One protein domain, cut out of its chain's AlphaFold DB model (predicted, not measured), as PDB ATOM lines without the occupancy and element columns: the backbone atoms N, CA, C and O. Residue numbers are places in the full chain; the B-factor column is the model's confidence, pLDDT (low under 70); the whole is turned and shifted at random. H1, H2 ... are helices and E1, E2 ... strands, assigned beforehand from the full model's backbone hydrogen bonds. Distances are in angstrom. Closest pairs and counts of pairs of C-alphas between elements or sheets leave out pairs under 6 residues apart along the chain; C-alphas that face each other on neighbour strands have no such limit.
ATOM      1  N   LEU A  21     124.148 109.394 193.691       68.25
ATOM      2  CA  LEU A  21     123.236 109.225 192.578       68.25
ATOM      3  C   LEU A  21     121.965 110.070 192.689       68.25
ATOM      4  O   LEU A  21     121.625 110.812 191.765       68.25
ATOM      5  N   TYR A  22     121.286 109.994 193.834       70.81
ATOM      6  CA  TYR A  22     120.097 110.802 194.078       70.81
ATOM      7  C   TYR A  22     120.436 112.294 193.987       70.81
ATOM      8  O   TYR A  22     119.701 113.063 193.372       70.81
ATOM      9  N   SER A  23     121.589 112.706 194.526       69.88
ATOM     10  CA  SER A  23     122.032 114.104 194.451       69.88
ATOM     11  C   SER A  23     122.319 114.583 193.021       69.88
ATOM     12  O   SER A  23     121.986 115.722 192.690       69.88
ATOM     13  N   GLY A  24     122.860 113.719 192.157       73.06
ATOM     14  CA  GLY A  24     123.065 114.025 190.740       73.06
ATOM     15  C   GLY A  24     121.742 114.210 189.997       73.06
ATOM     16  O   GLY A  24     121.559 115.207 189.304       73.06
ATOM     17  N   CYS A  25     120.776 113.311 190.222       78.00
ATOM     18  CA  CYS A  25     119.437 113.416 189.634       78.00
ATOM     19  C   CYS A  25     118.729 114.715 190.051       78.00
ATOM     20  O   CYS A  25     118.106 115.379 189.223       78.00
ATOM     21  N   ILE A  26     118.844 115.096 191.328       76.12
ATOM     22  CA  ILE A  26     118.303 116.363 191.837       76.12
ATOM     23  C   ILE A  26     119.006 117.557 191.186       76.12
ATOM     24  O   ILE A  26     118.323 118.459 190.722       76.12
ATOM     25  N   SER A  27     120.336 117.538 191.073       78.25
ATOM     26  CA  SER A  27     121.104 118.645 190.477       78.25
ATOM     27  C   SER A  27     120.766 118.866 188.997       78.25
ATOM     28  O   SER A  27     120.601 120.004 188.554       78.25
ATOM     29  N   LEU A  28     120.625 117.779 188.229       82.44
ATOM     30  CA  LEU A  28     120.176 117.839 186.838       82.44
ATOM     31  C   LEU A  28     118.773 118.440 186.748       82.44
ATOM     32  O   LEU A  28     118.531 119.340 185.948       82.44
ATOM     33  N   ALA A  29     117.853 117.977 187.590       79.69
ATOM     34  CA  ALA A  29     116.502 118.500 187.588       79.69
ATOM     35  C   ALA A  29     116.427 119.973 188.003       79.69
ATOM     36  O   ALA A  29     115.716 120.730 187.353       79.69
ATOM     37  N   ASP A  30     117.178 120.397 189.019       79.19
ATOM     38  CA  ASP A  30     117.267 121.805 189.417       79.19
ATOM     39  C   ASP A  30     117.749 122.664 188.236       79.19
ATOM     40  O   ASP A  30     117.120 123.670 187.912       79.19
ATOM     41  N   THR A  31     118.773 122.203 187.506       80.00
ATOM     42  CA  THR A  31     119.268 122.866 186.284       80.00
ATOM     43  C   THR A  31     118.174 122.983 185.214       80.00
ATOM     44  O   THR A  31     118.007 124.035 184.601       80.00
ATOM     45  N   LEU A  32     117.393 121.922 184.985       79.81
ATOM     46  CA  LEU A  32     116.294 121.941 184.010       79.81
ATOM     47  C   LEU A  32     115.147 122.866 184.449       79.81
ATOM     48  O   LEU A  32     114.551 123.550 183.617       79.81
ATOM     49  N   LEU A  33     114.853 122.923 185.750       77.62
ATOM     50  CA  LEU A  33     113.823 123.796 186.317       77.62
ATOM     51  C   LEU A  33     114.215 125.275 186.264       77.62
ATOM     52  O   LEU A  33     113.339 126.115 186.075       77.62
ATOM     53  N   GLU A  34     115.500 125.614 186.385       79.19
ATOM     54  CA  GLU A  34     115.982 126.990 186.186       79.19
ATOM     55  C   GLU A  34     115.731 127.499 184.759       79.19
ATOM     56  O   GLU A  34     115.559 128.700 184.544       79.19
ATOM     57  N   LEU A  35     115.664 126.587 183.785       76.19
ATOM     58  CA  LEU A  35     115.380 126.894 182.382       76.19
ATOM     59  C   LEU A  35     113.877 126.951 182.067       76.19
ATOM     60  O   LEU A  35     113.498 127.372 180.973       76.19
ATOM     61  N   LYS A  36     113.019 126.541 183.009       75.19
ATOM     62  CA  LYS A  36     111.563 126.503 182.846       75.19
ATOM     63  C   LYS A  36     110.967 127.908 182.755       75.19
ATOM     64  O   LYS A  36     111.301 128.789 183.547       75.19
ATOM     65  N   ASP A  37     109.997 128.112 181.855       70.81
ATOM     66  CA  ASP A  37     109.191 129.343 181.864       70.81
ATOM     67  C   ASP A  37     108.433 129.453 183.207       70.81
ATOM     68  O   ASP A  37     107.595 128.595 183.510       70.81
ATOM     69  N   PRO A  38     108.650 130.512 184.013       69.69
ATOM     70  CA  PRO A  38     107.977 130.687 185.300       69.69
ATOM     71  C   PRO A  38     106.447 130.812 185.190       69.69
ATOM     72  O   PRO A  38     105.752 130.764 186.204       69.69
ATOM     73  N   LYS A  39     105.901 130.994 183.980       71.44
ATOM     74  CA  LYS A  39     104.456 131.026 183.710       71.44
ATOM     75  C   LYS A  39     103.877 129.664 183.319       71.44
ATOM     76  O   LYS A  39     102.655 129.554 183.203       71.44
ATOM     77  N   ALA A  40     104.705 128.643 183.109       64.75
ATOM     78  CA  ALA A  40     104.239 127.310 182.752       64.75
ATOM     79  C   ALA A  40     103.518 126.645 183.936       64.75
ATOM     80  O   ALA A  40     104.060 126.508 185.033       64.75
ATOM     81  N   ALA A  41     102.282 126.193 183.702       59.34
ATOM     82  CA  ALA A  41     101.445 125.552 184.722       59.34
ATOM     83  C   ALA A  41     101.913 124.139 185.119       59.34
ATOM     84  O   ALA A  41     101.451 123.599 186.122       59.34
ATOM     85  N   ARG A  42     102.800 123.522 184.332       60.44
ATOM     86  CA  ARG A  42     103.348 122.177 184.561       60.44
ATOM     87  C   ARG A  42     104.871 122.230 184.566       60.44
ATOM     88  O   ARG A  42     105.438 123.150 183.992       60.44
ATOM     89  N   THR A  43     105.522 121.256 185.197       64.38
ATOM     90  CA  THR A  43     106.989 121.120 185.294       64.38
ATOM     91  C   THR A  43     107.724 120.943 183.976       64.38
ATOM     92  O   THR A  43     108.946 121.017 183.966       64.38
ATOM     93  N   PHE A  44     106.997 120.657 182.902       66.56
ATOM     94  CA  PHE A  44     107.587 120.226 181.648       66.56
ATOM     95  C   PHE A  44     108.457 121.319 181.054       66.56
ATOM     96  O   PHE A  44     107.983 122.416 180.755       66.56
ATOM     97  N   GLN A  45     109.725 120.982 180.878       71.38
ATOM     98  CA  GLN A  45     110.676 121.788 180.146       71.38
ATOM     99  C   GLN A  45     111.419 120.863 179.195       71.38
ATOM    100  O   GLN A  45     112.110 119.953 179.642       71.38
ATOM    101  N   GLU A  46     111.269 121.113 177.896       78.50
ATOM    102  CA  GLU A  46     112.153 120.552 176.880       78.50
ATOM    103  C   GLU A  46     113.304 121.535 176.663       78.50
ATOM    104  O   GLU A  46     113.094 122.703 176.319       78.50
ATOM    105  N   VAL A  47     114.532 121.076 176.866       78.25
ATOM    106  CA  VAL A  47     115.736 121.833 176.529       78.25
ATOM    107  C   VAL A  47     116.337 121.223 175.278       78.25
ATOM    108  O   VAL A  47     116.824 120.094 175.303       78.25
ATOM    109  N   LEU A  48     116.336 121.985 174.184       82.88
ATOM    110  CA  LEU A  48     117.118 121.620 173.009       82.88
ATOM    111  C   LEU A  48     118.594 121.679 173.370       82.88
ATOM    112  O   LEU A  48     119.107 122.730 173.761       82.88
ATOM    113  N   VAL A  49     119.272 120.547 173.225       82.19
ATOM    114  CA  VAL A  49     120.677 120.445 173.582       82.19
ATOM    115  C   VAL A  49     121.505 121.369 172.671       82.19
ATOM    116  O   VAL A  49     121.418 121.260 171.447       82.19
ATOM    117  N   PRO A  50     122.335 122.278 173.227       77.56
ATOM    118  CA  PRO A  50     123.185 123.168 172.432       77.56
ATOM    119  C   PRO A  50     124.352 122.431 171.750       77.56
ATOM    120  O   PRO A  50     125.009 122.984 170.864       77.56
ATOM    121  N   ARG A  51     124.654 121.199 172.180       81.94
ATOM    122  CA  ARG A  51     125.622 120.303 171.530       81.94
ATOM    123  C   ARG A  51     125.034 119.706 170.253       81.94
ATOM    124  O   ARG A  51     123.828 119.704 170.036       81.94
ATOM    125  N   ARG A  52     125.899 119.178 169.383       87.12
ATOM    126  CA  ARG A  52     125.433 118.496 168.171       87.12
ATOM    127  C   ARG A  52     124.718 117.199 168.570       87.12
ATOM    128  O   ARG A  52     125.336 116.408 169.279       87.12
ATOM    129  N   PRO A  53     123.497 116.935 168.067       87.62
ATOM    130  CA  PRO A  53     122.742 115.708 168.343       87.62
ATOM    131  C   PRO A  53     123.581 114.431 168.221       87.62
ATOM    132  O   PRO A  53     123.571 113.581 169.105       87.62
ATOM    133  N   GLN A  54     124.384 114.355 167.158       87.75
ATOM    134  CA  GLN A  54     125.245 113.209 166.886       87.75
ATOM    135  C   GLN A  54     126.322 112.987 167.958       87.75
ATOM    136  O   GLN A  54     126.602 111.850 168.307       87.75
ATOM    137  N   GLU A  55     126.894 114.055 168.519       89.75
ATOM    138  CA  GLU A  55     127.922 113.937 169.561       89.75
ATOM    139  C   GLU A  55     127.330 113.401 170.872       89.75
ATOM    140  O   GLU A  55     127.963 112.607 171.566       89.75
ATOM    141  N   VAL A  56     126.105 113.817 171.210       89.81
ATOM    142  CA  VAL A  56     125.390 113.306 172.389       89.81
ATOM    143  C   VAL A  56     125.085 111.822 172.211       89.81
ATOM    144  O   VAL A  56     125.350 111.039 173.121       89.81
ATOM    145  N   LEU A  57     124.590 111.432 171.031       89.12
ATOM    146  CA  LEU A  57     124.300 110.038 170.703       89.12
ATOM    147  C   LEU A  57     125.560 109.162 170.785       89.12
ATOM    148  O   LEU A  57     125.531 108.123 171.435       89.12
ATOM    149  N   GLU A  58     126.675 109.597 170.192       89.94
ATOM    150  CA  GLU A  58     127.951 108.865 170.230       89.94
ATOM    151  C   GLU A  58     128.463 108.660 171.661       89.94
ATOM    152  O   GLU A  58     128.958 107.585 171.999       89.94
ATOM    153  N   ARG A  59     128.325 109.673 172.526       92.31
ATOM    154  CA  ARG A  59     128.705 109.559 173.941       92.31
ATOM    155  C   ARG A  59     127.766 108.647 174.721       92.31
ATOM    156  O   ARG A  59     128.250 107.859 175.525       92.31
ATOM    157  N   LEU A  60     126.459 108.721 174.472       89.75
ATOM    158  CA  LEU A  60     125.487 107.824 175.097       89.75
ATOM    159  C   LEU A  60     125.758 106.364 174.720       89.75
ATOM    160  O   LEU A  60     125.739 105.494 175.580       89.75
ATOM    161  N   GLN A  61     126.078 106.103 173.453       88.44
ATOM    162  CA  GLN A  61     126.440 104.770 172.965       88.44
ATOM    163  C   GLN A  61     127.766 104.244 173.539       88.44
ATOM    164  O   GLN A  61     128.021 103.044 173.476       88.44
ATOM    165  N   ALA A  62     128.615 105.116 174.089       90.00
ATOM    166  CA  ALA A  62     129.867 104.725 174.730       90.00
ATOM    167  C   ALA A  62     129.696 104.289 176.197       90.00
ATOM    168  O   ALA A  62     130.640 103.744 176.774       90.00
ATOM    169  N   ILE A  63     128.524 104.523 176.793       88.06
ATOM    170  CA  ILE A  63     128.177 104.087 178.149       88.06
ATOM    171  C   ILE A  63     127.100 103.005 178.087       88.06
ATOM    172  O   ILE A  63     126.384 102.869 177.096       88.06
ATOM    173  N   ARG A  64     126.953 102.230 179.162       85.19
ATOM    174  CA  ARG A  64     126.023 101.093 179.183       85.19
ATOM    175  C   ARG A  64     124.561 101.501 178.997       85.19
ATOM    176  O   ARG A  64     123.785 100.747 178.426       85.19
ATOM    177  N   ALA A  65     124.188 102.715 179.404       83.69
ATOM    178  CA  ALA A  65     122.857 103.261 179.137       83.69
ATOM    179  C   ALA A  65     122.510 103.270 177.632       83.69
ATOM    180  O   ALA A  65     121.341 103.148 177.275       83.69
ATOM    181  N   GLY A  66     123.511 103.356 176.748       85.19
ATOM    182  CA  GLY A  66     123.333 103.256 175.304       85.19
ATOM    183  C   GLY A  66     122.898 101.876 174.802       85.19
ATOM    184  O   GLY A  66     122.365 101.808 173.699       85.19
ATOM    185  N   GLU A  67     123.050 100.802 175.593       85.31
ATOM    186  CA  GLU A  67     122.558  99.450 175.255       85.31
ATOM    187  C   GLU A  67     121.034  99.405 175.094       85.31
ATOM    188  O   GLU A  67     120.502  98.508 174.448       85.31
ATOM    189  N   LEU A  68     120.332 100.370 175.692       82.75
ATOM    190  CA  LEU A  68     118.886 100.494 175.589       82.75
ATOM    191  C   LEU A  68     118.427 101.044 174.239       82.75
ATOM    192  O   LEU A  68     117.292 100.795 173.845       82.75
ATOM    193  N   LEU A  69     119.268 101.796 173.531       84.81
ATOM    194  CA  LEU A  69     118.906 102.312 172.216       84.81
ATOM    195  C   LEU A  69     118.882 101.172 171.201       84.81
ATOM    196  O   LEU A  69     119.768 100.320 171.198       84.81
ATOM    197  N   ALA A  70     117.936 101.217 170.263       80.44
ATOM    198  CA  ALA A  70     117.976 100.321 169.111       80.44
ATOM    199  C   ALA A  70     119.317 100.465 168.365       80.44
ATOM    200  O   ALA A  70     119.887 101.556 168.252       80.44
ATOM    201  N   GLY A  71     119.822  99.380 167.801       80.25
ATOM    202  CA  GLY A  71     120.845  99.437 166.769       80.25
ATOM    203  C   GLY A  71     120.364 100.199 165.530       80.25
ATOM    204  O   GLY A  71     119.195 100.559 165.390       80.25
ATOM    205  N   LEU A  72     121.279 100.456 164.595       76.19
ATOM    206  CA  LEU A  72     120.909 101.053 163.304       76.19
ATOM    207  C   LEU A  72     120.000 100.124 162.493       76.19
ATOM    208  O   LEU A  72     119.063 100.596 161.861       76.19
ATOM    209  N   ASP A  73     120.284  98.823 162.514       79.44
ATOM    210  CA  ASP A  73     119.506  97.815 161.790       79.44
ATOM    211  C   ASP A  73     118.311  97.283 162.606       79.44
ATOM    212  O   ASP A  73     117.493  96.558 162.048       79.44
ATOM    213  N   ASP A  74     118.189  97.649 163.888       76.56
ATOM    214  CA  ASP A  74     117.053  97.240 164.715       76.56
ATOM    215  C   ASP A  74     115.806  98.041 164.326       76.56
ATOM    216  O   ASP A  74     115.876  99.237 164.011       76.56
ATOM    217  N   GLU A  75     114.657  97.371 164.356       74.00
ATOM    218  CA  GLU A  75     113.365  98.022 164.190       74.00
ATOM    219  C   GLU A  75     112.987  98.713 165.505       74.00
ATOM    220  O   GLU A  75     113.114  98.166 166.601       74.00
ATOM    221  N   ILE A  76     112.583  99.977 165.402       72.88
ATOM    222  CA  ILE A  76     111.820 100.632 166.453       72.88
ATOM    223  C   ILE A  76     110.377 100.211 166.210       72.88
ATOM    224  O   ILE A  76     109.729 100.742 165.304       72.88
ATOM    225  N   ASP A  77     109.924  99.219 166.970       65.69
ATOM    226  CA  ASP A  77     108.542  98.767 166.937       65.69
ATOM    227  C   ASP A  77     107.650  99.845 167.552       65.69
ATOM    228  O   ASP A  77     107.920 100.377 168.629       65.69
ATOM    229  N   ILE A  78     106.617 100.229 166.804       63.53
ATOM    230  CA  ILE A  78     105.643 101.243 167.201       63.53
ATOM    231  C   ILE A  78     104.270 100.610 167.007       63.53
ATOM    232  O   ILE A  78     103.838 100.423 165.863       63.53
ATOM    233  N   THR A  79     103.578 100.292 168.101       54.09
ATOM    234  CA  THR A  79     102.214  99.758 168.043       54.09
ATOM    235  C   THR A  79     101.225 100.894 168.288       54.09
ATOM    236  O   THR A  79     101.115 101.414 169.396       54.09
ATOM    237  N   PRO A  80     100.461 101.342 167.284       50.72
ATOM    238  CA  PRO A  80      99.383 102.290 167.542       50.72
ATOM    239  C   PRO A  80      98.254 101.591 168.326       50.72
ATOM    240  O   PRO A  80      97.627 100.675 167.806       50.72
ATOM    241  N   MET A  81      97.931 102.035 169.550       49.72
ATOM    242  CA  MET A  81      96.869 101.401 170.365       49.72
ATOM    243  C   MET A  81      95.419 101.701 169.903       49.72
ATOM    244  O   MET A  81      94.484 101.452 170.662       49.72
ATOM    245  N   ILE A  82      95.191 102.274 168.711       48.78
ATOM    246  CA  ILE A  82      93.844 102.746 168.312       48.78
ATOM    247  C   ILE A  82      92.940 101.634 167.779       48.78
ATOM    248  O   ILE A  82      91.731 101.744 167.932       48.78
ATOM    249  N   ASP A  83      93.467 100.572 167.177       43.59
ATOM    250  CA  ASP A  83      92.628  99.481 166.675       43.59
ATOM    251  C   ASP A  83      93.480  98.235 166.422       43.59
ATOM    252  O   ASP A  83      94.583  98.338 165.884       43.59
ATOM    253  N   ASP A  84      92.922  97.058 166.723       48.06
ATOM    254  CA  ASP A  84      93.512  95.723 166.493       48.06
ATOM    255  C   ASP A  84      93.858  95.433 165.005       48.06
ATOM    256  O   ASP A  84      94.382  94.366 164.685       48.06
ATOM    257  N   ASP A  85      93.573  96.376 164.098       48.28
ATOM    258  CA  ASP A  85      93.743  96.284 162.643       48.28
ATOM    259  C   ASP A  85      94.805  97.251 162.072       48.28
ATOM    260  O   ASP A  85      94.963  97.339 160.850       48.28
ATOM    261  N   LEU A  86      95.531  98.004 162.907       51.53
ATOM    262  CA  LEU A  86      96.657  98.805 162.424       51.53
ATOM    263  C   LEU A  86      97.929  97.955 162.393       51.53
ATOM    264  O   LEU A  86      98.411  97.480 163.418       51.53
ATOM    265  N   ASP A  87      98.469  97.781 161.188       52.72
ATOM    266  CA  ASP A  87      99.765  97.152 160.953       52.72
ATOM    267  C   ASP A  87     100.821  97.774 161.891       52.72
ATOM    268  O   ASP A  87     101.035  98.991 161.890       52.72
ATOM    269  N   MET A  88     101.487  96.942 162.697       55.59
ATOM    270  CA  MET A  88     102.726  97.349 163.359       55.59
ATOM    271  C   MET A  88     103.711  97.739 162.262       55.59
ATOM    272  O   MET A  88     103.988  96.948 161.355       55.59
ATOM    273  N   PHE A  89     104.237  98.956 162.329       62.09
ATOM    274  CA  PHE A  89     105.255  99.399 161.390       62.09
ATOM    275  C   PHE A  89     106.553  99.621 162.149       62.09
ATOM    276  O   PHE A  89     106.732 100.647 162.804       62.09
ATOM    277  N   GLY A  90     107.461  98.655 162.026       66.56
ATOM    278  CA  GLY A  90     108.838  98.797 162.472       66.56
ATOM    279  C   GLY A  90     109.541  99.882 161.660       66.56
ATOM    280  O   GLY A  90     109.538  99.868 160.424       66.56
ATOM    281  N   VAL A  91     110.138 100.853 162.348       70.75
ATOM    282  CA  VAL A  91     110.973 101.875 161.714       70.75
ATOM    283  C   VAL A  91     112.436 101.570 162.004       70.75
ATOM    284  O   VAL A  91     112.893 101.706 163.136       70.75
ATOM    285  N   SER A  92     113.194 101.186 160.977       77.56
ATOM    286  CA  SER A  92     114.642 101.007 161.108       77.56
ATOM    287  C   SER A  92     115.354 102.356 161.206       77.56
ATOM    288  O   SER A  92     115.111 103.273 160.416       77.56
ATOM    289  N   LYS A  93     116.310 102.482 162.135       78.50
ATOM    290  CA  LYS A  93     117.137 103.697 162.243       78.50
ATOM    291  C   LYS A  93     118.111 103.884 161.085       78.50
ATOM    292  O   LYS A  93     118.618 104.987 160.897       78.50
ATOM    293  N   ARG A  94     118.354 102.846 160.287       81.06
ATOM    294  CA  ARG A  94     119.263 102.875 159.138       81.06
ATOM    295  C   ARG A  94     118.892 103.941 158.112       81.06
ATOM    296  O   ARG A  94     119.783 104.569 157.542       81.06
ATOM    297  N   ASP A  95     117.595 104.141 157.907       79.81
ATOM    298  CA  ASP A  95     117.060 105.114 156.954       79.81
ATOM    299  C   ASP A  95     116.608 106.413 157.647       79.81
ATOM    300  O   ASP A  95     116.092 107.330 157.001       79.81
ATOM    301  N   ALA A  96     116.824 106.521 158.963       82.38
ATOM    302  CA  ALA A  96     116.451 107.669 159.772       82.38
ATOM    303  C   ALA A  96     117.588 108.699 159.858       82.38
ATOM    304  O   ALA A  96     118.770 108.368 159.945       82.38
ATOM    305  N   ILE A  97     117.230 109.981 159.896       86.31
ATOM    306  CA  ILE A  97     118.170 111.088 160.090       86.31
ATOM    307  C   ILE A  97     117.891 111.731 161.445       86.31
ATOM    308  O   ILE A  97     116.833 112.333 161.629       86.31
ATOM    309  N   LEU A  98     118.849 111.660 162.376       88.38
ATOM    310  CA  LEU A  98     118.776 112.367 163.657       88.38
ATOM    311  C   LEU A  98     118.778 113.888 163.422       88.38
ATOM    312  O   LEU A  98     119.759 114.452 162.938       88.38
ATOM    313  N   GLN A  99     117.679 114.555 163.774       87.38
ATOM    314  CA  GLN A  99     117.502 116.001 163.608       87.38
ATOM    315  C   GLN A  99     117.930 116.782 164.845       87.38
ATOM    316  O   GLN A  99     118.623 117.795 164.740       87.38
ATOM    317  N   ARG A 100     117.475 116.342 166.022       88.31
ATOM    318  CA  ARG A 100     117.676 117.052 167.287       88.31
ATOM    319  C   ARG A 100     117.732 116.079 168.461       88.31
ATOM    320  O   ARG A 100     117.173 114.987 168.386       88.31
ATOM    321  N   VAL A 101     118.381 116.523 169.533       89.50
ATOM    322  CA  VAL A 101     118.329 115.886 170.851       89.50
ATOM    323  C   VAL A 101     117.778 116.890 171.856       89.50
ATOM    324  O   VAL A 101     118.191 118.055 171.850       89.50
ATOM    325  N   GLY A 102     116.839 116.443 172.679       88.81
ATOM    326  CA  GLY A 102     116.242 117.212 173.765       88.81
ATOM    327  C   GLY A 102     116.477 116.539 175.112       88.81
ATOM    328  O   GLY A 102     116.673 115.328 175.169       88.81
ATOM    329  N   ILE A 103     116.459 117.321 176.191       88.00
ATOM    330  CA  ILE A 103     116.284 116.788 177.547       88.00
ATOM    331  C   ILE A 103     114.957 117.285 178.101       88.00
ATOM    332  O   ILE A 103     114.692 118.490 178.053       88.00
ATOM    333  N   VAL A 104     114.138 116.372 178.623       84.31
ATOM    334  CA  VAL A 104     112.803 116.670 179.153       84.31
ATOM    335  C   VAL A 104     112.689 116.205 180.598       84.31
ATOM    336  O   VAL A 104     113.011 115.067 180.908       84.31
ATOM    337  N   ALA A 105     112.210 117.068 181.494       81.44
ATOM    338  CA  ALA A 105     111.886 116.688 182.872       81.44
ATOM    339  C   ALA A 105     110.372 116.666 183.113       81.44
ATOM    340  O   ALA A 105     109.662 117.628 182.808       81.44
ATOM    341  N   TRP A 106     109.891 115.598 183.748       77.75
ATOM    342  CA  TRP A 106     108.482 115.371 184.058       77.75
ATOM    343  C   TRP A 106     108.237 115.318 185.565       77.75
ATOM    344  O   TRP A 106     108.951 114.647 186.313       77.75
ATOM    345  N   ASN A 107     107.160 115.984 186.002       72.94
ATOM    346  CA  ASN A 107     106.583 115.870 187.347       72.94
ATOM    347  C   ASN A 107     107.564 116.107 188.516       72.94
ATOM    348  O   ASN A 107     107.343 115.610 189.619       72.94
ATOM    349  N   TRP A 108     108.635 116.879 188.305       73.31
ATOM    350  CA  TRP A 108     109.669 117.087 189.328       73.31
ATOM    351  C   TRP A 108     109.244 118.032 190.469       73.31
ATOM    352  O   TRP A 108     109.739 117.917 191.588       73.31
ATOM    353  N   ASP A 109     108.296 118.937 190.201       65.50
ATOM    354  CA  ASP A 109     107.855 120.029 191.081       65.50
ATOM    355  C   ASP A 109     106.352 119.980 191.404       65.50
ATOM    356  O   ASP A 109     105.830 120.886 192.060       65.50
ATOM    357  N   SER A 110     105.630 118.957 190.934       60.22
ATOM    358  CA  SER A 110     104.178 118.905 191.067       60.22
ATOM    359  C   SER A 110     103.823 118.661 192.536       60.22
ATOM    360  O   SER A 110     103.711 117.538 192.982       60.22
ATOM    361  N   GLY A 111     103.667 119.712 193.343       49.53
ATOM    362  CA  GLY A 111     103.380 119.643 194.788       49.53
ATOM    363  C   GLY A 111     102.031 119.017 195.188       49.53
ATOM    364  O   GLY A 111     101.516 119.317 196.261       49.53
ATOM    365  N   MET A 112     101.425 118.179 194.346       45.22
ATOM    366  CA  MET A 112     100.129 117.526 194.554       45.22
ATOM    367  C   MET A 112     100.304 116.012 194.638       45.22
ATOM    368  O   MET A 112     100.140 115.323 193.630       45.22
ATOM    369  N   LEU A 113     100.695 115.464 195.795       47.66
ATOM    370  CA  LEU A 113     101.147 114.077 195.798       47.66
ATOM    371  C   LEU A 113     100.765 113.198 197.008       47.66
ATOM    372  O   LEU A 113     101.276 113.409 198.099       47.66
ATOM    373  N   ASP A 114      99.950 112.156 196.762       48.72
ATOM    374  CA  ASP A 114      99.915 110.900 197.536       48.72
ATOM    375  C   ASP A 114     101.122 110.005 197.171       48.72
ATOM    376  O   ASP A 114     101.432 109.825 195.995       48.72
ATOM    377  N   ASP A 115     101.808 109.449 198.172       53.31
ATOM    378  CA  ASP A 115     103.172 108.889 198.076       53.31
ATOM    379  C   ASP A 115     103.354 107.628 197.190       53.31
ATOM    380  O   ASP A 115     104.492 107.256 196.920       53.31
ATOM    381  N   ALA A 116     102.291 106.948 196.740       51.47
ATOM    382  CA  ALA A 116     102.406 105.620 196.109       51.47
ATOM    383  C   ALA A 116     102.637 105.630 194.579       51.47
ATOM    384  O   ALA A 116     103.289 104.727 194.063       51.47
ATOM    385  N   ASP A 117     102.182 106.662 193.860       51.25
ATOM    386  CA  ASP A 117     102.005 106.591 192.392       51.25
ATOM    387  C   ASP A 117     102.930 107.521 191.582       51.25
ATOM    388  O   ASP A 117     102.623 107.855 190.438       51.25
ATOM    389  N   LYS A 118     104.029 108.041 192.153       61.62
ATOM    390  CA  LYS A 118     104.785 109.126 191.489       61.62
ATOM    391  C   LYS A 118     106.162 108.743 191.029       61.62
ATOM    392  O   LYS A 118     107.109 108.687 191.809       61.62
ATOM    393  N   ILE A 119     106.235 108.609 189.719       71.81
ATOM    394  CA  ILE A 119     107.456 108.551 188.946       71.81
ATOM    395  C   ILE A 119     107.845 109.992 188.606       71.81
ATOM    396  O   ILE A 119     107.075 110.734 187.987       71.81
ATOM    397  N   ARG A 120     109.037 110.402 189.038       79.75
ATOM    398  CA  ARG A 120     109.731 111.544 188.435       79.75
ATOM    399  C   ARG A 120     110.569 111.015 187.285       79.75
ATOM    400  O   ARG A 120     111.193 109.969 187.442       79.75
ATOM    401  N   LYS A 121     110.581 111.710 186.156       84.50
ATOM    402  CA  LYS A 121     111.213 111.210 184.934       84.50
ATOM    403  C   LYS A 121     112.065 112.299 184.293       84.50
ATOM    404  O   LYS A 121     111.645 113.457 184.263       84.50
ATOM    405  N   ILE A 122     113.259 111.934 183.838       87.25
ATOM    406  CA  ILE A 122     114.117 112.773 182.997       87.25
ATOM    407  C   ILE A 122     114.454 111.988 181.738       87.25
ATOM    408  O   ILE A 122     115.041 110.915 181.838       87.25
ATOM    409  N   ASP A 123     114.145 112.554 180.581       88.94
ATOM    410  CA  ASP A 123     114.322 111.918 179.282       88.94
ATOM    411  C   ASP A 123     115.416 112.614 178.501       88.94
ATOM    412  O   ASP A 123     115.453 113.840 178.449       88.94
ATOM    413  N   ILE A 124     116.275 111.833 177.855       91.06
ATOM    414  CA  ILE A 124     117.039 112.284 176.696       91.06
ATOM    415  C   ILE A 124     116.285 111.787 175.466       91.06
ATOM    416  O   ILE A 124     116.218 110.583 175.219       91.06
ATOM    417  N   GLU A 125     115.712 112.718 174.710       90.62
ATOM    418  CA  GLU A 125     114.903 112.445 173.526       90.62
ATOM    419  C   GLU A 125     115.728 112.628 172.252       90.62
ATOM    420  O   GLU A 125     116.320 113.682 172.015       90.62
ATOM    421  N   PHE A 126     115.742 111.613 171.396       88.75
ATOM    422  CA  PHE A 126     116.376 111.608 170.084       88.75
ATOM    423  C   PHE A 126     115.290 111.675 169.025       88.75
ATOM    424  O   PHE A 126     114.528 110.728 168.853       88.75
ATOM    425  N   HIS A 127     115.219 112.788 168.299       87.81
ATOM    426  CA  HIS A 127     114.208 112.970 167.267       87.81
ATOM    427  C   HIS A 127     114.802 112.716 165.891       87.81
ATOM    428  O   HIS A 127     115.695 113.435 165.429       87.81
ATOM    429  N   TYR A 128     114.250 111.726 165.214       86.12
ATOM    430  CA  TYR A 128     114.630 111.295 163.888       86.12
ATOM    431  C   TYR A 128     113.560 111.673 162.865       86.12
ATOM    432  O   TYR A 128     112.360 111.609 163.125       86.12
ATOM    433  N   VAL A 129     114.002 112.021 161.662       85.50
ATOM    434  CA  VAL A 129     113.148 112.071 160.472       85.50
ATOM    435  C   VAL A 129     113.334 110.770 159.717       85.50
ATOM    436  O   VAL A 129     114.469 110.408 159.406       85.50
ATOM    437  N   HIS A 130     112.236 110.086 159.411       81.25
ATOM    438  CA  HIS A 130     112.257 108.818 158.694       81.25
ATOM    439  C   HIS A 130     111.347 108.882 157.455       81.25
ATOM    440  O   HIS A 130     110.244 109.421 157.557       81.25
ATOM    441  N   PRO A 131     111.742 108.317 156.295       76.38
ATOM    442  CA  PRO A 131     110.961 108.390 155.057       76.38
ATOM    443  C   PRO A 131     109.528 107.850 155.150       76.38
ATOM    444  O   PRO A 131     108.664 108.318 154.419       76.38
ATOM    445  N   VAL A 132     109.274 106.868 156.022       73.19
ATOM    446  CA  VAL A 132     107.931 106.272 156.205       73.19
ATOM    447  C   VAL A 132     107.131 106.879 157.364       73.19
ATOM    448  O   VAL A 132     105.934 106.634 157.476       73.19
ATOM    449  N   ALA A 133     107.779 107.679 158.216       69.50
ATOM    450  CA  ALA A 133     107.172 108.336 159.372       69.50
ATOM    451  C   ALA A 133     107.436 109.845 159.266       69.50
ATOM    452  O   ALA A 133     108.298 110.397 159.951       69.50
ATOM    453  N   GLU A 134     106.710 110.489 158.346       65.62
ATOM    454  CA  GLU A 134     106.926 111.881 157.915       65.62
ATOM    455  C   GLU A 134     106.847 112.904 159.064       65.62
ATOM    456  O   GLU A 134     107.550 113.914 159.029       65.62
ATOM    457  N   ASP A 135     106.064 112.619 160.111       66.88
ATOM    458  CA  ASP A 135     105.929 113.480 161.299       66.88
ATOM    459  C   ASP A 135     107.061 113.299 162.332       66.88
ATOM    460  O   ASP A 135     107.135 114.033 163.322       66.88
ATOM    461  N   GLY A 136     107.973 112.356 162.082       75.88
ATOM    462  CA  GLY A 136     109.150 112.079 162.897       75.88
ATOM    463  C   GLY A 136     108.942 110.993 163.953       75.88
ATOM    464  O   GLY A 136     107.855 110.811 164.507       75.88
ATOM    465  N   VAL A 137     110.035 110.286 164.239       80.38
ATOM    466  CA  VAL A 137     110.153 109.270 165.292       80.38
ATOM    467  C   VAL A 137     110.988 109.850 166.421       80.38
ATOM    468  O   VAL A 137     111.986 110.522 166.178       80.38
ATOM    469  N   THR A 138     110.599 109.598 167.655       84.81
ATOM    470  CA  THR A 138     111.343 109.955 168.856       84.81
ATOM    471  C   THR A 138     111.710 108.674 169.582       84.81
ATOM    472  O   THR A 138     110.865 107.815 169.790       84.81
ATOM    473  N   GLU A 139     112.969 108.532 169.953       86.75
ATOM    474  CA  GLU A 139     113.432 107.489 170.865       86.75
ATOM    475  C   GLU A 139     113.905 108.173 172.136       86.75
ATOM    476  O   GLU A 139     114.552 109.217 172.066       86.75
ATOM    477  N   THR A 140     113.591 107.612 173.290       88.25
ATOM    478  CA  THR A 140     113.934 108.215 174.572       88.25
ATOM    479  C   THR A 140     114.736 107.239 175.410       88.25
ATOM    480  O   THR A 140     114.434 106.048 175.447       88.25
ATOM    481  N   ILE A 141     115.752 107.750 176.105       89.69
ATOM    482  CA  ILE A 141     116.298 107.090 177.292       89.69
ATOM    483  C   ILE A 141     115.852 107.896 178.499       89.69
ATOM    484  O   ILE A 141     116.121 109.092 178.588       89.69
ATOM    485  N   SER A 142     115.160 107.228 179.405       88.62
ATOM    486  CA  SER A 142     114.462 107.808 180.538       88.62
ATOM    487  C   SER A 142     115.114 107.359 181.837       88.62
ATOM    488  O   SER A 142     115.328 106.168 182.053       88.62
ATOM    489  N   LEU A 143     115.381 108.300 182.733       89.50
ATOM    490  CA  LEU A 143     115.719 108.039 184.123       89.50
ATOM    491  C   LEU A 143     114.463 108.229 184.968       89.50
ATOM    492  O   LEU A 143     113.943 109.338 185.084       89.50
ATOM    493  N   HIS A 144     113.968 107.140 185.543       86.75
ATOM    494  CA  HIS A 144     112.786 107.107 186.396       86.75
ATOM    495  C   HIS A 144     113.210 107.071 187.859       86.75
ATOM    496  O   HIS A 144     114.031 106.245 188.243       86.75
ATOM    497  N   VAL A 145     112.621 107.932 188.685       82.62
ATOM    498  CA  VAL A 145     112.774 107.922 190.143       82.62
ATOM    499  C   VAL A 145     111.416 107.651 190.775       82.62
ATOM    500  O   VAL A 145     110.503 108.473 190.658       82.62
ATOM    501  N   TRP A 146     111.282 106.523 191.470       76.19
ATOM    502  CA  TRP A 146     110.041 106.107 192.130       76.19
ATOM    503  C   TRP A 146     110.342 105.405 193.451       76.19
ATOM    504  O   TRP A 146     111.207 104.544 193.514       76.19
ATOM    505  N   CYS A 147     109.655 105.789 194.531       70.81
ATOM    506  CA  CYS A 147     109.798 105.172 195.861       70.81
ATOM    507  C   CYS A 147     111.246 105.045 196.397       70.81
ATOM    508  O   CYS A 147     111.518 104.204 197.249       70.81
ATOM    509  N   GLY A 148     112.169 105.906 195.951       67.69
ATOM    510  CA  GLY A 148     113.586 105.853 196.337       67.69
ATOM    511  C   GLY A 148     114.456 104.952 195.457       67.69
ATOM    512  O   GLY A 148     115.662 104.895 195.676       67.69
ATOM    513  N   GLU A 149     113.870 104.296 194.458       75.94
ATOM    514  CA  GLU A 149     114.571 103.560 193.411       75.94
ATOM    515  C   GLU A 149     114.787 104.454 192.186       75.94
ATOM    516  O   GLU A 149     114.008 105.377 191.924       75.94
ATOM    517  N   VAL A 150     115.866 104.181 191.451       84.44
ATOM    518  CA  VAL A 150     116.216 104.874 190.209       84.44
ATOM    519  C   VAL A 150     116.443 103.835 189.123       84.44
ATOM    520  O   VAL A 150     117.216 102.908 189.343       84.44
ATOM    521  N   THR A 151     115.812 103.997 187.961       86.06
ATOM    522  CA  THR A 151     115.860 103.029 186.853       86.06
ATOM    523  C   THR A 151     116.051 103.726 185.513       86.06
ATOM    524  O   THR A 151     115.453 104.772 185.275       86.06
ATOM    525  N   LEU A 152     116.872 103.141 184.640       88.94
ATOM    526  CA  LEU A 152     117.021 103.539 183.245       88.94
ATOM    527  C   LEU A 152     116.107 102.705 182.349       88.94
ATOM    528  O   LEU A 152     116.041 101.477 182.458       88.94
ATOM    529  N   MET A 153     115.420 103.392 181.448       87.19
ATOM    530  CA  MET A 153     114.419 102.812 180.564       87.19
ATOM    531  C   MET A 153     114.530 103.386 179.163       87.19
ATOM    532  O   MET A 153     114.923 104.535 178.986       87.19
ATOM    533  N   ARG A 154     114.151 102.599 178.163       85.50
ATOM    534  CA  ARG A 154     113.933 103.076 176.798       85.50
ATOM    535  C   ARG A 154     112.445 103.315 176.571       85.50
ATOM    536  O   ARG A 154     111.635 102.544 177.073       85.50
ATOM    537  N   GLY A 155     112.110 104.314 175.767       81.12
ATOM    538  CA  GLY A 155     110.798 104.451 175.143       81.12
ATOM    539  C   GLY A 155     110.929 104.856 173.677       81.12
ATOM    540  O   GLY A 155     112.002 105.259 173.215       81.12
ATOM    541  N   SER A 156     109.839 104.753 172.922       76.44
ATOM    542  CA  SER A 156     109.776 105.291 171.565       76.44
ATOM    543  C   SER A 156     108.392 105.846 171.251       76.44
ATOM    544  O   SER A 156     107.406 105.464 171.870       76.44
ATOM    545  N   PHE A 157     108.334 106.822 170.350       72.69
ATOM    546  CA  PHE A 157     107.138 107.613 170.092       72.69
ATOM    547  C   PHE A 157     107.122 108.148 168.658       72.69
ATOM    548  O   PHE A 157     108.137 108.626 168.156       72.69
ATOM    549  N   VAL A 158     105.962 108.153 167.998       66.12
ATOM    550  CA  VAL A 158     105.781 108.780 166.678       66.12
ATOM    551  C   VAL A 158     104.773 109.907 166.771       66.12
ATOM    552  O   VAL A 158     103.609 109.700 167.107       66.12
ATOM    553  N   ARG A 159     105.207 111.110 166.388       60.09
ATOM    554  CA  ARG A 159     104.433 112.342 166.583       60.09
ATOM    555  C   ARG A 159     103.068 112.325 165.895       60.09
ATOM    556  O   ARG A 159     102.122 112.882 166.441       60.09
ATOM    557  N   LYS A 160     102.959 111.649 164.745       55.88
ATOM    558  CA  LYS A 160     101.709 111.471 163.983       55.88
ATOM    559  C   LYS A 160     100.549 110.937 164.827       55.88
ATOM    560  O   LYS A 160      99.400 111.256 164.547       55.88
ATOM    561  N   TYR A 161     100.858 110.118 165.829       54.66
ATOM    562  CA  TYR A 161      99.870 109.435 166.662       54.66
ATOM    563  C   TYR A 161      99.738 110.061 168.057       54.66
ATOM    564  O   TYR A 161      98.953 109.588 168.861       54.66
ATOM    565  N   GLY A 162     100.484 111.124 168.363       46.94
ATOM    566  CA  GLY A 162     100.676 111.578 169.739       46.94
ATOM    567  C   GLY A 162      99.856 112.773 170.216       46.94
ATOM    568  O   GLY A 162     100.030 113.175 171.363       46.94
ATOM    569  N   GLU A 163      99.006 113.378 169.379       44.75
ATOM    570  CA  GLU A 163      98.155 114.486 169.851       44.75
ATOM    571  C   GLU A 163      96.973 114.009 170.710       44.75
ATOM    572  O   GLU A 163      96.504 114.780 171.544       44.75
ATOM    573  N   ASP A 164      96.581 112.735 170.618       39.41
ATOM    574  CA  ASP A 164      95.452 112.177 171.361       39.41
ATOM    575  C   ASP A 164      95.812 110.790 171.937       39.41
ATOM    576  O   ASP A 164      95.542 109.796 171.299       39.41
ATOM    577  N   GLU A 165      96.389 110.686 173.140       37.56
ATOM    578  CA  GLU A 165      96.334 109.462 173.988       37.56
ATOM    579  C   GLU A 165      97.187 108.209 173.636       37.56
ATOM    580  O   GLU A 165      96.966 107.157 174.239       37.56
ATOM    581  N   PHE A 166      98.216 108.283 172.780       45.47
ATOM    582  CA  PHE A 166      99.036 107.099 172.429       45.47
ATOM    583  C   PHE A 166     100.469 107.142 172.973       45.47
ATOM    584  O   PHE A 166     101.398 107.608 172.314       45.47
ATOM    585  N   GLU A 167     100.642 106.602 174.179       43.91
ATOM    586  CA  GLU A 167     101.926 106.150 174.723       43.91
ATOM    587  C   GLU A 167     101.992 104.623 174.570       43.91
ATOM    588  O   GLU A 167     101.625 103.889 175.487       43.91
ATOM    589  N   ASP A 168     102.418 104.121 173.408       42.22
ATOM    590  CA  ASP A 168     102.898 102.737 173.348       42.22
ATOM    591  C   ASP A 168     104.318 102.723 173.909       42.22
ATOM    592  O   ASP A 168     105.324 102.828 173.205       42.22
ATOM    593  N   ASN A 169     104.377 102.742 175.238       49.84
ATOM    594  CA  ASN A 169     105.622 102.652 175.965       49.84
ATOM    595  C   ASN A 169     106.042 101.179 175.951       49.84
ATOM    596  O   ASN A 169     105.793 100.444 176.909       49.84
ATOM    597  N   GLU A 170     106.706 100.728 174.885       53.59
ATOM    598  CA  GLU A 170     107.609  99.589 175.031       53.59
ATOM    599  C   GLU A 170     108.743 100.006 175.980       53.59
ATOM    600  O   GLU A 170     109.805 100.488 175.581       53.59
ATOM    601  N   GLU A 171     108.463  99.891 177.277       62.47
ATOM    602  CA  GLU A 171     109.371 100.228 178.362       62.47
ATOM    603  C   GLU A 171     110.395  99.109 178.517       62.47
ATOM    604  O   GLU A 171     110.225  98.161 179.288       62.47
ATOM    605  N   HIS A 172     111.492  99.218 177.774       70.94
ATOM    606  CA  HIS A 172     112.621  98.309 177.943       70.94
ATOM    607  C   HIS A 172     113.475  98.792 179.116       70.94
ATOM    608  O   HIS A 172     114.150  99.818 179.035       70.94
ATOM    609  N   VAL A 173     113.427  98.054 180.225       77.62
ATOM    610  CA  VAL A 173     114.220  98.331 181.432       77.62
ATOM    611  C   VAL A 173     115.628  97.752 181.286       77.62
ATOM    612  O   VAL A 173     115.787  96.583 180.924       77.62
ATOM    613  N   LEU A 174     116.661  98.520 181.651       80.69
ATOM    614  CA  LEU A 174     118.029  97.997 181.696       80.69
ATOM    615  C   LEU A 174     118.197  97.032 182.878       80.69
ATOM    616  O   LEU A 174     118.368  97.434 184.031       80.69
ATOM    617  N   VAL A 175     118.168  95.728 182.599       78.75
ATOM    618  CA  VAL A 175     118.334  94.702 183.635       78.75
ATOM    619  C   VAL A 175     119.765  94.705 184.177       78.75
ATOM    620  O   VAL A 175     120.747  94.631 183.437       78.75
ATOM    621  N   GLY A 176     119.890  94.733 185.506       79.81
ATOM    622  CA  GLY A 176     121.187  94.675 186.182       79.81
ATOM    623  C   GLY A 176     122.034  95.932 185.988       79.81
ATOM    624  O   GLY A 176     123.261  95.828 185.981       79.81
ATOM    625  N   GLN A 177     121.402  97.090 185.781       83.19
ATOM    626  CA  GLN A 177     122.058  98.394 185.879       83.19
ATOM    627  C   GLN A 177     122.800  98.551 187.218       83.19
ATOM    628  O   GLN A 177     122.413  97.991 188.246       83.19
ATOM    629  N   THR A 178     123.881  99.314 187.190       86.06
ATOM    630  CA  THR A 178     124.700  99.670 188.349       86.06
ATOM    631  C   THR A 178     124.534 101.149 188.672       86.06
ATOM    632  O   THR A 178     124.141 101.932 187.810       86.06
ATOM    633  N   ASP A 179     124.901 101.563 189.887       84.75
ATOM    634  CA  ASP A 179     124.925 102.987 190.246       84.75
ATOM    635  C   ASP A 179     125.799 103.805 189.280       84.75
ATOM    636  O   ASP A 179     125.461 104.945 188.972       84.75
ATOM    637  N   GLN A 180     126.885 103.219 188.755       85.12
ATOM    638  CA  GLN A 180     127.753 103.884 187.782       85.12
ATOM    639  C   GLN A 180     127.030 104.158 186.460       85.12
ATOM    640  O   GLN A 180     127.190 105.241 185.914       85.12
ATOM    641  N   ASP A 181     126.188 103.238 185.983       85.75
ATOM    642  CA  ASP A 181     125.444 103.420 184.726       85.75
ATOM    643  C   ASP A 181     124.497 104.630 184.808       85.75
ATOM    644  O   ASP A 181     124.311 105.374 183.846       85.75
ATOM    645  N   ILE A 182     123.914 104.844 185.987       87.25
ATOM    646  CA  ILE A 182     123.001 105.955 186.242       87.25
ATOM    647  C   ILE A 182     123.793 107.260 186.462       87.25
ATOM    648  O   ILE A 182     123.374 108.311 185.977       87.25
ATOM    649  N   ILE A 183     124.952 107.209 187.135       85.56
ATOM    650  CA  ILE A 183     125.875 108.356 187.241       85.56
ATOM    651  C   ILE A 183     126.312 108.808 185.844       85.56
ATOM    652  O   ILE A 183     126.178 109.987 185.531       85.56
ATOM    653  N   ASP A 184     126.752 107.881 184.993       87.12
ATOM    654  CA  ASP A 184     127.201 108.165 183.628       87.12
ATOM    655  C   ASP A 184     126.089 108.825 182.795       87.12
ATOM    656  O   ASP A 184     126.340 109.779 182.054       87.12
ATOM    657  N   PHE A 185     124.840 108.360 182.943       90.00
ATOM    658  CA  PHE A 185     123.680 108.989 182.308       90.00
ATOM    659  C   PHE A 185     123.474 110.435 182.786       90.00
ATOM    660  O   PHE A 185     123.290 111.338 181.967       90.00
ATOM    661  N   VAL A 186     123.515 110.673 184.101       86.69
ATOM    662  CA  VAL A 186     123.336 112.014 184.683       86.69
ATOM    663  C   VAL A 186     124.461 112.955 184.249       86.69
ATOM    664  O   VAL A 186     124.183 114.077 183.831       86.69
ATOM    665  N   GLU A 187     125.715 112.504 184.295       85.38
ATOM    666  CA  GLU A 187     126.873 113.284 183.846       85.38
ATOM    667  C   GLU A 187     126.770 113.634 182.359       85.38
ATOM    668  O   GLU A 187     127.014 114.778 181.974       85.38
ATOM    669  N   LEU A 188     126.346 112.686 181.516       88.25
ATOM    670  CA  LEU A 188     126.094 112.948 180.103       88.25
ATOM    671  C   LEU A 188     125.003 114.003 179.907       88.25
ATOM    672  O   LEU A 188     125.175 114.910 179.090       88.25
ATOM    673  N   ALA A 189     123.887 113.887 180.628       87.56
ATOM    674  CA  ALA A 189     122.775 114.824 180.533       87.56
ATOM    675  C   ALA A 189     123.208 116.244 180.933       87.56
ATOM    676  O   ALA A 189     122.952 117.191 180.187       87.56
ATOM    677  N   MET A 190     123.927 116.383 182.051       83.19
ATOM    678  CA  MET A 190     124.493 117.656 182.516       83.19
ATOM    679  C   MET A 190     125.489 118.241 181.503       83.19
ATOM    680  O   MET A 190     125.375 119.400 181.092       83.19
ATOM    681  N   TRP A 191     126.404 117.415 180.995       85.62
ATOM    682  CA  TRP A 191     127.345 117.813 179.952       85.62
ATOM    683  C   TRP A 191     126.636 118.292 178.672       85.62
ATOM    684  O   TRP A 191     127.071 119.273 178.050       85.62
ATOM    685  N   ALA A 192     125.554 117.612 178.276       85.00
ATOM    686  CA  ALA A 192     124.795 117.887 177.061       85.00
ATOM    687  C   ALA A 192     124.076 119.239 177.144       85.00
ATOM    688  O   ALA A 192     124.225 120.056 176.232       85.00
ATOM    689  N   VAL A 193     123.378 119.527 178.247       78.75
ATOM    690  CA  VAL A 193     122.774 120.859 178.469       78.75
ATOM    691  C   VAL A 193     123.829 121.950 178.665       78.75
ATOM    692  O   VAL A 193     123.553 123.126 178.437       78.75
ATOM    693  N   GLY A 194     125.064 121.542 178.961       72.31
ATOM    694  CA  GLY A 194     126.221 122.394 179.147       72.31
ATOM    695  C   GLY A 194     126.482 122.594 180.629       72.31
ATOM    696  O   GLY A 194     125.803 123.384 181.276       72.31
TER     697      GLY A 194
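Overview. This is residues 21 to 194 of the 200 residues of an uncharacterized protein of Candidatus Saccharibacteria bacterium (UniProt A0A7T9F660). A twisted wall of five antiparallel strands has three helices side by side over one face, H4 between H1 and H2 in a curved row, with short H3 beside H4. Loops, among them residues 79 to 87 and 160 to 166, reach out on the side away from H2 and H4. The printed part has 174 residues, with four named helices and five named strands in the order H1 E1 H2 H3 E2 E3 E4 E5 H4, of mixed class. The sheet's order is E1 E2 E3 E4 E5; the whole is compact, with a radius of gyration of the C-alphas of 16.1 A and spans of 42 by 35 by 34 A.

Arrangement. Strands E2 (residues 97 to 106), E3 (120 to 130), E4 (133 to 146) and E5 (149 to 158) form a meander, each the antiparallel neighbour of the one before. N 102 and O 125 are 2.9 A apart between E2 and E3, N 124 and O 141 2.8 A between E3 and E4, and N 142 and O 153 2.7 A between E4 and E5. E1 (45 to 48), an edge strand, is antiparallel to E2, with N 47 and O 103 at 2.8 A. E2 bends by 50 degrees at residue 100, and E4 by 53 degrees at 143. The hub, H4 (179 to 193), has a height over the sheet of 9.5 A. H4 touches H1 (21 to 34), the same way at a shallow tilt of 18 degrees, the closest C-alphas being those of Leu 21 and Ile 183, 6.0 A. H4 touches H2 (53 to 61), opposite ways at a shallow tilt of 10 degrees, closest at Val 56 and Ala 192, C-alphas 6.6 A apart. H1, H2 and H4 on one face of the sheet make two layers, one of helices and one of strands. With residues 181 to 185 alone, H4 touches H3 (64 to 68), which is over E5; the closest C-alphas, of Arg 64 and Asp 181, are 6.0 A apart. H1 and H2 are apart. Every O i to N i+4 pair is within hydrogen-bond range in H1, H2 and H4; H3 has 0 of 1, but 2 of 2 O i to N i+3 pairs.

Along the chain. H1 begins at C-alpha 21 (123.236, 109.225, 192.578) and is 20.2 A long. E1 measures 9.6 A, H2 12.4 A and H3 8.0 A. E2 measures 26.2 A, E3 30.0 A, E4 33.0 A and E5 28.6 A. H4, 21.5 A, ends at C-alpha 193 (122.774, 120.859, 178.469).

Size, cuts and confidence. The farthest C-alphas, of Ser 23 and Asp 85, are 46.1 A apart. The printed part has no cut. The links H3 to E2, E2 to E3 and E5 to H4 are long. Mean pLDDT of the printed part is 74.7; 50 residues are under 70, among them 77 to 90, 109 to 118 and 158 to 171.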